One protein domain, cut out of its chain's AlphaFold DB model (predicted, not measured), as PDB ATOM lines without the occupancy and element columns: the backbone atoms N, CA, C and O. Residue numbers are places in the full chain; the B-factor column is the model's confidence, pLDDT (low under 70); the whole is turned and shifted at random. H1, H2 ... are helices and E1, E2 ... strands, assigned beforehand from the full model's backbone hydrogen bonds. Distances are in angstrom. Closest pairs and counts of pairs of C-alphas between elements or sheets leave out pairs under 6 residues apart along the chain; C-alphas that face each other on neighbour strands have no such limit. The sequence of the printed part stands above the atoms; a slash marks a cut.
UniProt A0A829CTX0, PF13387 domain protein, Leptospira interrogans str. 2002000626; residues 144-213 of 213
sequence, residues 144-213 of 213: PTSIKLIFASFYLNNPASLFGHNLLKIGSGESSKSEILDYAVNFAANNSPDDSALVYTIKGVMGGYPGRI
ATOM      1  N   PRO A 144      22.782  25.028   0.149       92.06
ATOM      2  CA  PRO A 144      21.922  23.855   0.104       92.06
ATOM      3  C   PRO A 144      21.623  23.317   1.507       92.06
ATOM      4  O   PRO A 144      22.529  22.988   2.270       92.06
ATOM      5  N   THR A 145      20.341  23.140   1.821       93.44
ATOM      6  CA  THR A 145      19.878  22.545   3.090       93.44
ATOM      7  C   THR A 145      19.081  21.261   2.892       93.44
ATOM      8  O   THR A 145      18.969  20.446   3.807       93.44
ATOM      9  N   SER A 146      18.526  21.047   1.696       91.69
ATOM     10  CA  SER A 146      17.749  19.853   1.370       91.69
ATOM     11  C   SER A 146      17.786  19.536  -0.123       91.69
ATOM     12  O   SER A 146      18.048  20.404  -0.954       91.69
ATOM     13  N   ILE A 147      17.493  18.281  -0.462       91.94
ATOM     14  CA  ILE A 147      17.298  17.817  -1.836       91.94
ATOM     15  C   ILE A 147      15.894  17.223  -1.937       91.94
ATOM     16  O   ILE A 147      15.525  16.368  -1.130       91.94
ATOM     17  N   LYS A 148      15.110  17.672  -2.920       90.31
ATOM     18  CA  LYS A 148      13.751  17.179  -3.188       90.31
ATOM     19  C   LYS A 148      13.663  16.671  -4.624       90.31
ATOM     20  O   LYS A 148      14.133  17.338  -5.541       90.31
ATOM     21  N   LEU A 149      13.030  15.519  -4.824       88.25
ATOM     22  CA  LEU A 149      12.659  15.038  -6.152       88.25
ATOM     23  C   LEU A 149      11.208  15.442  -6.426       88.25
ATOM     24  O   LEU A 149      10.300  15.004  -5.720       88.25
ATOM     25  N   ILE A 150      11.005  16.305  -7.414       85.50
ATOM     26  CA  ILE A 150       9.699  16.840  -7.791       85.50
ATOM     27  C   ILE A 150       9.231  16.155  -9.073       85.50
ATOM     28  O   ILE A 150       9.949  16.145 -10.069       85.50
ATOM     29  N   PHE A 151       8.007  15.634  -9.048       79.25
ATOM     30  CA  PHE A 151       7.343  15.017 -10.194       79.25
ATOM     31  C   PHE A 151       6.292  15.987 -10.742       79.25
ATOM     32  O   PHE A 151       5.207  16.114 -10.175       79.25
ATOM     33  N   ALA A 152       6.594  16.693 -11.831       70.44
ATOM     34  CA  ALA A 152       5.649  17.618 -12.454       70.44
ATOM     35  C   ALA A 152       4.824  16.908 -13.546       70.44
ATOM     36  O   ALA A 152       5.036  17.090 -14.739       70.44
ATOM     37  N   SER A 153       3.862  16.057 -13.169       63.72
ATOM     38  CA  SER A 153       2.977  15.429 -14.163       63.72
ATOM     39  C   SER A 153       1.815  16.357 -14.539       63.72
ATOM     40  O   SER A 153       0.988  16.664 -13.683       63.72
ATOM     41  N   PHE A 154       1.694  16.735 -15.815       51.94
ATOM     42  CA  PHE A 154       0.466  17.357 -16.350       51.94
ATOM     43  C   PHE A 154      -0.261  16.473 -17.383       51.94
ATOM     44  O   PHE A 154      -1.443  16.673 -17.637       51.94
ATOM     45  N   TYR A 155       0.404  15.449 -17.940       56.34
ATOM     46  CA  TYR A 155      -0.167  14.571 -18.971       56.34
ATOM     47  C   TYR A 155       0.285  13.115 -18.803       56.34
ATOM     48  O   TYR A 155       1.240  12.667 -19.434       56.34
ATOM     49  N   LEU A 156      -0.448  12.353 -17.983       57.56
ATOM     50  CA  LEU A 156      -0.248  10.904 -17.784       57.56
ATOM     51  C   LEU A 156      -0.354  10.091 -19.091       57.56
ATOM     52  O   LEU A 156       0.171   8.986 -19.178       57.56
ATOM     53  N   ASN A 157      -0.999  10.651 -20.117       58.47
ATOM     54  CA  ASN A 157      -1.248   9.985 -21.396       58.47
ATOM     55  C   ASN A 157      -0.054  10.038 -22.371       58.47
ATOM     56  O   ASN A 157      -0.148   9.473 -23.458       58.47
ATOM     57  N   ASN A 158       1.057  10.703 -22.020       59.50
ATOM     58  CA  ASN A 158       2.277  10.721 -22.833       59.50
ATOM     59  C   ASN A 158       3.481  10.192 -22.020       59.50
ATOM     60  O   ASN A 158       3.992  10.919 -21.161       59.50
ATOM     61  N   PRO A 159       3.981   8.973 -22.308       57.78
ATOM     62  CA  PRO A 159       5.088   8.350 -21.578       57.78
ATOM     63  C   PRO A 159       6.372   9.187 -21.531       57.78
ATOM     64  O   PRO A 159       7.034   9.221 -20.498       57.78
ATOM     65  N   ALA A 160       6.715   9.912 -22.600       57.78
ATOM     66  CA  ALA A 160       7.912  10.755 -22.594       57.78
ATOM     67  C   ALA A 160       7.751  11.982 -21.681       57.78
ATOM     68  O   ALA A 160       8.720  12.451 -21.091       57.78
ATOM     69  N   SER A 161       6.521  12.484 -21.533       58.06
ATOM     70  CA  SER A 161       6.204  13.575 -20.606       58.06
ATOM     71  C   SER A 161       6.171  13.081 -19.158       58.06
ATOM     72  O   SER A 161       6.629  13.783 -18.264       58.06
ATOM     73  N   LEU A 162       5.706  11.851 -18.917       58.22
ATOM     74  CA  LEU A 162       5.652  11.263 -17.575       58.22
ATOM     75  C   LEU A 162       7.028  11.214 -16.891       58.22
ATOM     76  O   LEU A 162       7.124  11.468 -15.692       58.22
ATOM     77  N   PHE A 163       8.089  10.918 -17.649       59.94
ATOM     78  CA  PHE A 163       9.454  10.815 -17.120       59.94
ATOM     79  C   PHE A 163      10.317  12.069 -17.341       59.94
ATOM     80  O   PHE A 163      11.362  12.192 -16.707       59.94
ATOM     81  N   GLY A 164       9.895  12.998 -18.207       59.03
ATOM     82  CA  GLY A 164      10.665  14.195 -18.581       59.03
ATOM     83  C   GLY A 164      10.511  15.407 -17.653       59.03
ATOM     84  O   GLY A 164      11.226  16.393 -17.821       59.03
ATOM     85  N   HIS A 165       9.596  15.344 -16.683       72.50
ATOM     86  CA  HIS A 165       9.300  16.438 -15.746       72.50
ATOM     87  C   HIS A 165       9.762  16.138 -14.314       72.50
ATOM     88  O   HIS A 165       9.149  16.583 -13.340       72.50
ATOM     89  N   ASN A 166      10.824  15.339 -14.186       78.31
ATOM     90  CA  ASN A 166      11.449  15.033 -12.906       78.31
ATOM     91  C   ASN A 166      12.519  16.074 -12.598       78.31
ATOM     92  O   ASN A 166      13.562  16.114 -13.243       78.31
ATOM     93  N   LEU A 167      12.269  16.902 -11.593       85.75
ATOM     94  CA  LEU A 167      13.186  17.958 -11.187       85.75
ATOM     95  C   LEU A 167      13.863  17.559  -9.881       85.75
ATOM     96  O   LEU A 167      13.196  17.278  -8.884       85.75
ATOM     97  N   LEU A 168      15.191  17.576  -9.863       89.19
ATOM     98  CA  LEU A 168      15.958  17.550  -8.628       89.19
ATOM     99  C   LEU A 168      16.100  18.987  -8.128       89.19
ATOM    100  O   LEU A 168      16.867  19.777  -8.674       89.19
ATOM    101  N   LYS A 169      15.334  19.331  -7.100       91.06
ATOM    102  CA  LYS A 169      15.338  20.654  -6.486       91.06
ATOM    103  C   LYS A 169      16.309  20.695  -5.311       91.06
ATOM    104  O   LYS A 169      16.286  19.808  -4.455       91.06
ATOM    105  N   ILE A 170      17.114  21.747  -5.257       92.81
ATOM    106  CA  ILE A 170      18.067  22.031  -4.188       92.81
ATOM    107  C   ILE A 170      17.466  23.141  -3.328       92.81
ATOM    108  O   ILE A 170      17.411  24.289  -3.755       92.81
ATOM    109  N   GLY A 171      16.975  22.787  -2.141       90.69
ATOM    110  CA  GLY A 171      16.379  23.758  -1.228       90.69
ATOM    111  C   GLY A 171      17.442  24.655  -0.603       90.69
ATOM    112  O   GLY A 171      18.429  24.137  -0.068       90.69
ATOM    113  N   SER A 172      17.224  25.969  -0.637       89.19
ATOM    114  CA  SER A 172      18.123  26.950  -0.029       89.19
ATOM    115  C   SER A 172      17.760  27.232   1.431       89.19
ATOM    116  O   SER A 172      16.592  27.233   1.816       89.19
ATOM    117  N   GLY A 173      18.770  27.487   2.263       84.38
ATOM    118  CA  GLY A 173      18.589  28.004   3.624       84.38
ATOM    119  C   GLY A 173      18.291  29.508   3.695       84.38
ATOM    120  O   GLY A 173      18.202  30.063   4.790       84.38
ATOM    121  N   GLU A 174      18.189  30.201   2.557       81.69
ATOM    122  CA  GLU A 174      17.989  31.649   2.507       81.69
ATOM    123  C   GLU A 174      16.531  32.034   2.802       81.69
ATOM    124  O   GLU A 174      15.665  32.018   1.932       81.69
ATOM    125  N   SER A 175      16.263  32.428   4.049       68.88
ATOM    126  CA  SER A 175      14.912  32.703   4.560       68.88
ATOM    127  C   SER A 175      14.179  33.870   3.884       68.88
ATOM    128  O   SER A 175      12.971  34.012   4.058       68.88
ATOM    129  N   SER A 176      14.894  34.739   3.166       74.81
ATOM    130  CA  SER A 176      14.329  35.883   2.436       74.81
ATOM    131  C   SER A 176      13.844  35.525   1.028       74.81
ATOM    132  O   SER A 176      13.094  36.302   0.434       74.81
ATOM    133  N   LYS A 177      14.256  34.375   0.479       72.38
ATOM    134  CA  LYS A 177      13.864  33.922  -0.858       72.38
ATOM    135  C   LYS A 177      12.702  32.940  -0.771       72.38
ATOM    136  O   LYS A 177      12.614  32.109   0.126       72.38
ATOM    137  N   SER A 178      11.782  33.050  -1.727       79.88
ATOM    138  CA  SER A 178      10.687  32.090  -1.864       79.88
ATOM    139  C   SER A 178      11.223  30.741  -2.336       79.88
ATOM    140  O   SER A 178      12.057  30.697  -3.239       79.88
ATOM    141  N   GLU A 179      10.661  29.649  -1.812       78.75
ATOM    142  CA  GLU A 179      11.001  28.274  -2.204       78.75
ATOM    143  C   GLU A 179      10.861  28.042  -3.722       78.75
ATOM    144  O   GLU A 179      11.471  27.134  -4.276       78.75
ATOM    145  N   ILE A 180      10.039  28.826  -4.428       79.38
ATOM    146  CA  ILE A 180       9.871  28.703  -5.888       79.38
ATOM    147  C   ILE A 180      11.108  29.156  -6.681       79.38
ATOM    148  O   ILE A 180      11.229  28.818  -7.854       79.38
ATOM    149  N   LEU A 181      12.007  29.923  -6.058       83.25
ATOM    150  CA  LEU A 181      13.222  30.460  -6.679       83.25
ATOM    151  C   LEU A 181      14.462  29.596  -6.417       83.25
ATOM    152  O   LEU A 181      15.550  29.934  -6.878       83.25
ATOM    153  N   ASP A 182      14.304  28.504  -5.672       86.69
ATOM    154  CA  ASP A 182      15.358  27.520  -5.459       86.69
ATOM    155  C   ASP A 182      15.822  26.904  -6.785       86.69
ATOM    156  O   ASP A 182      15.037  26.690  -7.716       86.69
ATOM    157  N   TYR A 183      17.103  26.542  -6.845       88.94
ATOM    158  CA  TYR A 183      17.676  25.885  -8.012       88.94
ATOM    159  C   TYR A 183      17.047  24.505  -8.233       88.94
ATOM    160  O   TYR A 183      16.908  23.700  -7.308       88.94
ATOM    161  N   ALA A 184      16.717  24.206  -9.487       88.94
ATOM    162  CA  ALA A 184      16.238  22.900  -9.907       88.94
ATOM    163  C   ALA A 184      17.010  22.425 -11.138       88.94
ATOM    164  O   ALA A 184      17.289  23.199 -12.052       88.94
ATOM    165  N   VAL A 185      17.340  21.139 -11.148       88.69
ATOM    166  CA  VAL A 185      18.020  20.460 -12.249       88.69
ATOM    167  C   VAL A 185      17.036  19.465 -12.852       88.69
ATOM    168  O   VAL A 185      16.485  18.637 -12.129       88.69
ATOM    169  N   ASN A 186      16.798  19.549 -14.160       84.75
ATOM    170  CA  ASN A 186      16.048  18.535 -14.898       84.75
ATOM    171  C   ASN A 186      17.036  17.655 -15.668       84.75
ATOM    172  O   ASN A 186      18.115  18.111 -16.020       84.75
ATOM    173  N   PHE A 187      16.674  16.410 -15.949       78.56
ATOM    174  CA  PHE A 187      17.367  15.608 -16.951       78.56
ATOM    175  C   PHE A 187      16.322  14.987 -17.868       78.56
ATOM    176  O   PHE A 187      15.589  14.083 -17.466       78.56
ATOM    177  N   ALA A 188      16.235  15.499 -19.093       76.25
ATOM    178  CA  ALA A 188      15.171  15.160 -20.028       76.25
ATOM    179  C   ALA A 188      15.718  14.509 -21.302       76.25
ATOM    180  O   ALA A 188      16.828  14.793 -21.757       76.25
ATOM    181  N   ALA A 189      14.907  13.634 -21.894       77.31
ATOM    182  CA  ALA A 189      15.187  13.043 -23.193       77.31
ATOM    183  C   ALA A 189      15.115  14.117 -24.289       77.31
ATOM    184  O   ALA A 189      14.117  14.823 -24.408       77.31
ATOM    185  N   ASN A 190      16.151  14.202 -25.121       78.69
ATOM    186  CA  ASN A 190      16.173  15.072 -26.290       78.69
ATOM    187  C   ASN A 190      15.756  14.274 -27.535       78.69
ATOM    188  O   ASN A 190      16.578  13.564 -28.127       78.69
ATOM    189  N   ASN A 191      14.478  14.349 -27.910       79.19
ATOM    190  CA  ASN A 191      13.932  13.638 -29.066       79.19
ATOM    191  C   ASN A 191      14.147  14.400 -30.383       79.19
ATOM    192  O   ASN A 191      14.206  15.627 -30.403       79.19
ATOM    193  N   SER A 192      14.234  13.666 -31.498       79.12
ATOM    194  CA  SER A 192      14.270  14.289 -32.824       79.12
ATOM    195  C   SER A 192      12.850  14.656 -33.271       79.12
ATOM    196  O   SER A 192      11.956  13.817 -33.127       79.12
ATOM    197  N   PRO A 193      12.624  15.848 -33.853       80.31
ATOM    198  CA  PRO A 193      11.349  16.185 -34.490       80.31
ATOM    199  C   PRO A 193      10.978  15.246 -35.649       80.31
ATOM    200  O   PRO A 193       9.799  15.091 -35.951       80.31
ATOM    201  N   ASP A 194      11.973  14.601 -36.266       86.81
ATOM    202  CA  ASP A 194      11.797  13.727 -37.433       86.81
ATOM    203  C   ASP A 194      11.481  12.263 -37.066       86.81
ATOM    204  O   ASP A 194      11.296  11.422 -37.950       86.81
ATOM    205  N   ASP A 195      11.446  11.911 -35.774       83.75
ATOM    206  CA  ASP A 195      11.141  10.541 -35.352       83.75
ATOM    207  C   ASP A 195       9.665  10.200 -35.629       83.75
ATOM    208  O   ASP A 195       8.742  10.882 -35.181       83.75
ATOM    209  N   SER A 196       9.421   9.078 -36.315       86.44
ATOM    210  CA  SER A 196       8.062   8.549 -36.474       86.44
ATOM    211  C   SER A 196       7.473   8.116 -35.127       86.44
ATOM    212  O   SER A 196       8.201   7.757 -34.198       86.44
ATOM    213  N   ALA A 197       6.140   8.059 -35.027       84.94
ATOM    214  CA  ALA A 197       5.448   7.659 -33.795       84.94
ATOM    215  C   ALA A 197       5.921   6.297 -33.242       84.94
ATOM    216  O   ALA A 197       6.014   6.113 -32.027       84.94
ATOM    217  N   LEU A 198       6.270   5.354 -34.126       88.25
ATOM    218  CA  LEU A 198       6.812   4.051 -33.740       88.25
ATOM    219  C   LEU A 198       8.210   4.178 -33.118       88.25
ATOM    220  O   LEU A 198       8.452   3.633 -32.043       88.25
ATOM    221  N   VAL A 199       9.116   4.914 -33.774       86.94
ATOM    222  CA  VAL A 199      10.484   5.137 -33.280       86.94
ATOM    223  C   VAL A 199      10.451   5.862 -31.939       86.94
ATOM    224  O   VAL A 199      11.135   5.442 -31.006       86.94
ATOM    225  N   TYR A 200       9.607   6.886 -31.824       81.81
ATOM    226  CA  TYR A 200       9.400   7.635 -30.591       81.81
ATOM    227  C   TYR A 200       8.918   6.757 -29.441       81.81
ATOM    228  O   TYR A 200       9.481   6.801 -28.350       81.81
ATOM    229  N   THR A 201       7.921   5.907 -29.694       82.38
ATOM    230  CA  THR A 201       7.378   5.007 -28.671       82.38
ATOM    231  C   THR A 201       8.434   4.009 -28.200       82.38
ATOM    232  O   THR A 201       8.641   3.849 -26.999       82.38
ATOM    233  N   ILE A 202       9.153   3.373 -29.130       85.75
ATOM    234  CA  ILE A 202      10.180   2.378 -28.792       85.75
ATOM    235  C   ILE A 202      11.339   3.031 -28.032       85.75
ATOM    236  O   ILE A 202      11.703   2.557 -26.957       85.75
ATOM    237  N   LYS A 203      11.908   4.128 -28.552       82.88
ATOM    238  CA  LYS A 203      13.017   4.836 -27.892       82.88
ATOM    239  C   LYS A 203      12.592   5.432 -26.550       82.88
ATOM    240  O   LYS A 203      13.386   5.404 -25.616       82.88
ATOM    241  N   GLY A 204      11.362   5.928 -26.437       75.94
ATOM    242  CA  GLY A 204      10.816   6.478 -25.197       75.94
ATOM    243  C   GLY A 204      10.704   5.434 -24.086       75.94
ATOM    244  O   GLY A 204      11.092   5.709 -22.957       75.94
ATOM    245  N   VAL A 205      10.243   4.220 -24.404       78.38
ATOM    246  CA  VAL A 205      10.118   3.125 -23.423       78.38
ATOM    247  C   VAL A 205      11.470   2.481 -23.106       78.38
ATOM    248  O   VAL A 205      11.733   2.137 -21.958       78.38
ATOM    249  N   MET A 206      12.339   2.323 -24.106       82.75
ATOM    250  CA  MET A 206      13.622   1.623 -23.955       82.75
ATOM    251  C   MET A 206      14.785   2.530 -23.519       82.75
ATOM    252  O   MET A 206      15.899   2.040 -23.358       82.75
ATOM    253  N   GLY A 207      14.568   3.841 -23.352       76.62
ATOM    254  CA  GLY A 207      15.626   4.788 -22.971       76.62
ATOM    255  C   GLY A 207      16.639   5.074 -24.089       76.62
ATOM    256  O   GLY A 207      17.818   5.276 -23.828       76.62
ATOM    257  N   GLY A 208      16.194   5.071 -25.347       79.88
ATOM    258  CA  GLY A 208      17.044   5.246 -26.533       79.88
ATOM    259  C   GLY A 208      17.351   6.697 -26.916       79.88
ATOM    260  O   GLY A 208      17.923   6.928 -27.981       79.88
ATOM    261  N   TYR A 209      16.936   7.670 -26.102       82.50
ATOM    262  CA  TYR A 209      17.170   9.092 -26.350       82.50
ATOM    263  C   TYR A 209      18.370   9.617 -25.560       82.50
ATOM    264  O   TYR A 209      18.496   9.292 -24.379       82.50
ATOM    265  N   PRO A 210      19.224  10.466 -26.165       80.88
ATOM    266  CA  PRO A 210      20.263  11.154 -25.415       80.88
ATOM    267  C   PRO A 210      19.608  12.092 -24.400       80.88
ATOM    268  O   PRO A 210      18.702  12.857 -24.747       80.88
ATOM    269  N   GLY A 211      20.057  12.030 -23.152       76.75
ATOM    270  CA  GLY A 211      19.589  12.944 -22.119       76.75
ATOM    271  C   GLY A 211      20.334  14.278 -22.155       76.75
ATOM    272  O   GLY A 211      21.487  14.352 -22.588       76.75
ATOM    273  N   ARG A 212      19.667  15.342 -21.709       74.31
ATOM    274  CA  ARG A 212      20.245  16.677 -21.509       74.31
ATOM    275  C   ARG A 212      19.788  17.249 -20.171       74.31
ATOM    276  O   ARG A 212      18.656  16.988 -19.760       74.31
ATOM    277  N   ILE A 213      20.693  17.982 -19.520       69.62
ATOM    278  CA  ILE A 213      20.432  18.767 -18.306       69.62
ATOM    279  C   ILE A 213      19.901  20.142 -18.706       69.62
ATOM    280  O   ILE A 213      20.495  20.713 -19.651       69.62
TER     281      ILE A 213
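AT A GLANCE: This is residues 144 to 213 of the 213 residues of the protein "PF13387 domain protein" of Leptospira interrogans str. 2002000626 (UniProt A0A829CTX0). The domain is a long, thin rod: a narrow antiparallel sheet of three strands, E1, E2 and E3, makes much of one half, and two small helices follow beyond it, H1 nearer the sheet and H2 at the far end. The loop between E2 and E3 makes the tip opposite H2, and after H2 the last residues fold back toward the sheet, with residues 211 to 212 paired beside residues 188 to 189. The printed part has 70 residues, with two named helices and three named strands in the order E1, H1, E2, E3, H2 along the chain; the sheet runs E1, E2, E3. The class is mixed, helices and strands, with under half of the residues, 34, in named elements. The whole is loose, with a radius of gyration of the C-alphas of 15.3 A and spans of 48 by 22 by 18 A.

IN THESE COORDINATES: E1, residues 144 to 151, is 19.9 A long and begins at C-alpha 144 at (21.922, 23.855, 0.104). E2, residues 166 to 172, is 18.8 A long and ends at C-alpha 172 at (18.123, 26.950, -0.029). E3, residues 184 to 186, measures 6.6 A. H1, residues 159 to 164, measures 8.6 A. H2, residues 197 to 206, is 14.1 A long and ends at C-alpha 206 at (13.622, 1.623, -23.955).

HOW THE PARTS SIT: E2 is the inner strand of the sheet, and E1 and E3 are its edge strands. E1 and E2 are antiparallel at 156 degrees between their directions, with N 148 and O 169 within hydrogen-bond range at 2.9 A and N 150 and O 167 at 2.8 A. E2 and E3 form a hairpin, antiparallel at 162 degrees, with N 168 and O 185 within hydrogen-bond range at 2.8 A. H1 is not on the sheet, but only just, with 4 pairs of C-alphas within 10 A. H1 and H2 touch, their closest C-alphas being those of Ala 160 and Gly 204 at 5.8 A. They run the same way at a steep tilt of 54 degrees. H2 is not on the sheet and is apart from E1 and E2. In H1 and H2 every O i to N i+4 pair is within hydrogen-bond range.

THE WHOLE: The two C-alphas farthest apart, those of Ser 176 and Leu 198, are 48.8 A from each other. The printed part has no cut, and residue 213 is the chain's last residue. The link from E2 to E3, with 11 residues, is long; the link from H1 to E2, with 1 residue, is tight. The mean pLDDT of the printed part is 78.4. It is under 70 at residues 153 to 164, residue 175 and residue 213, and the mean for H1 is 58.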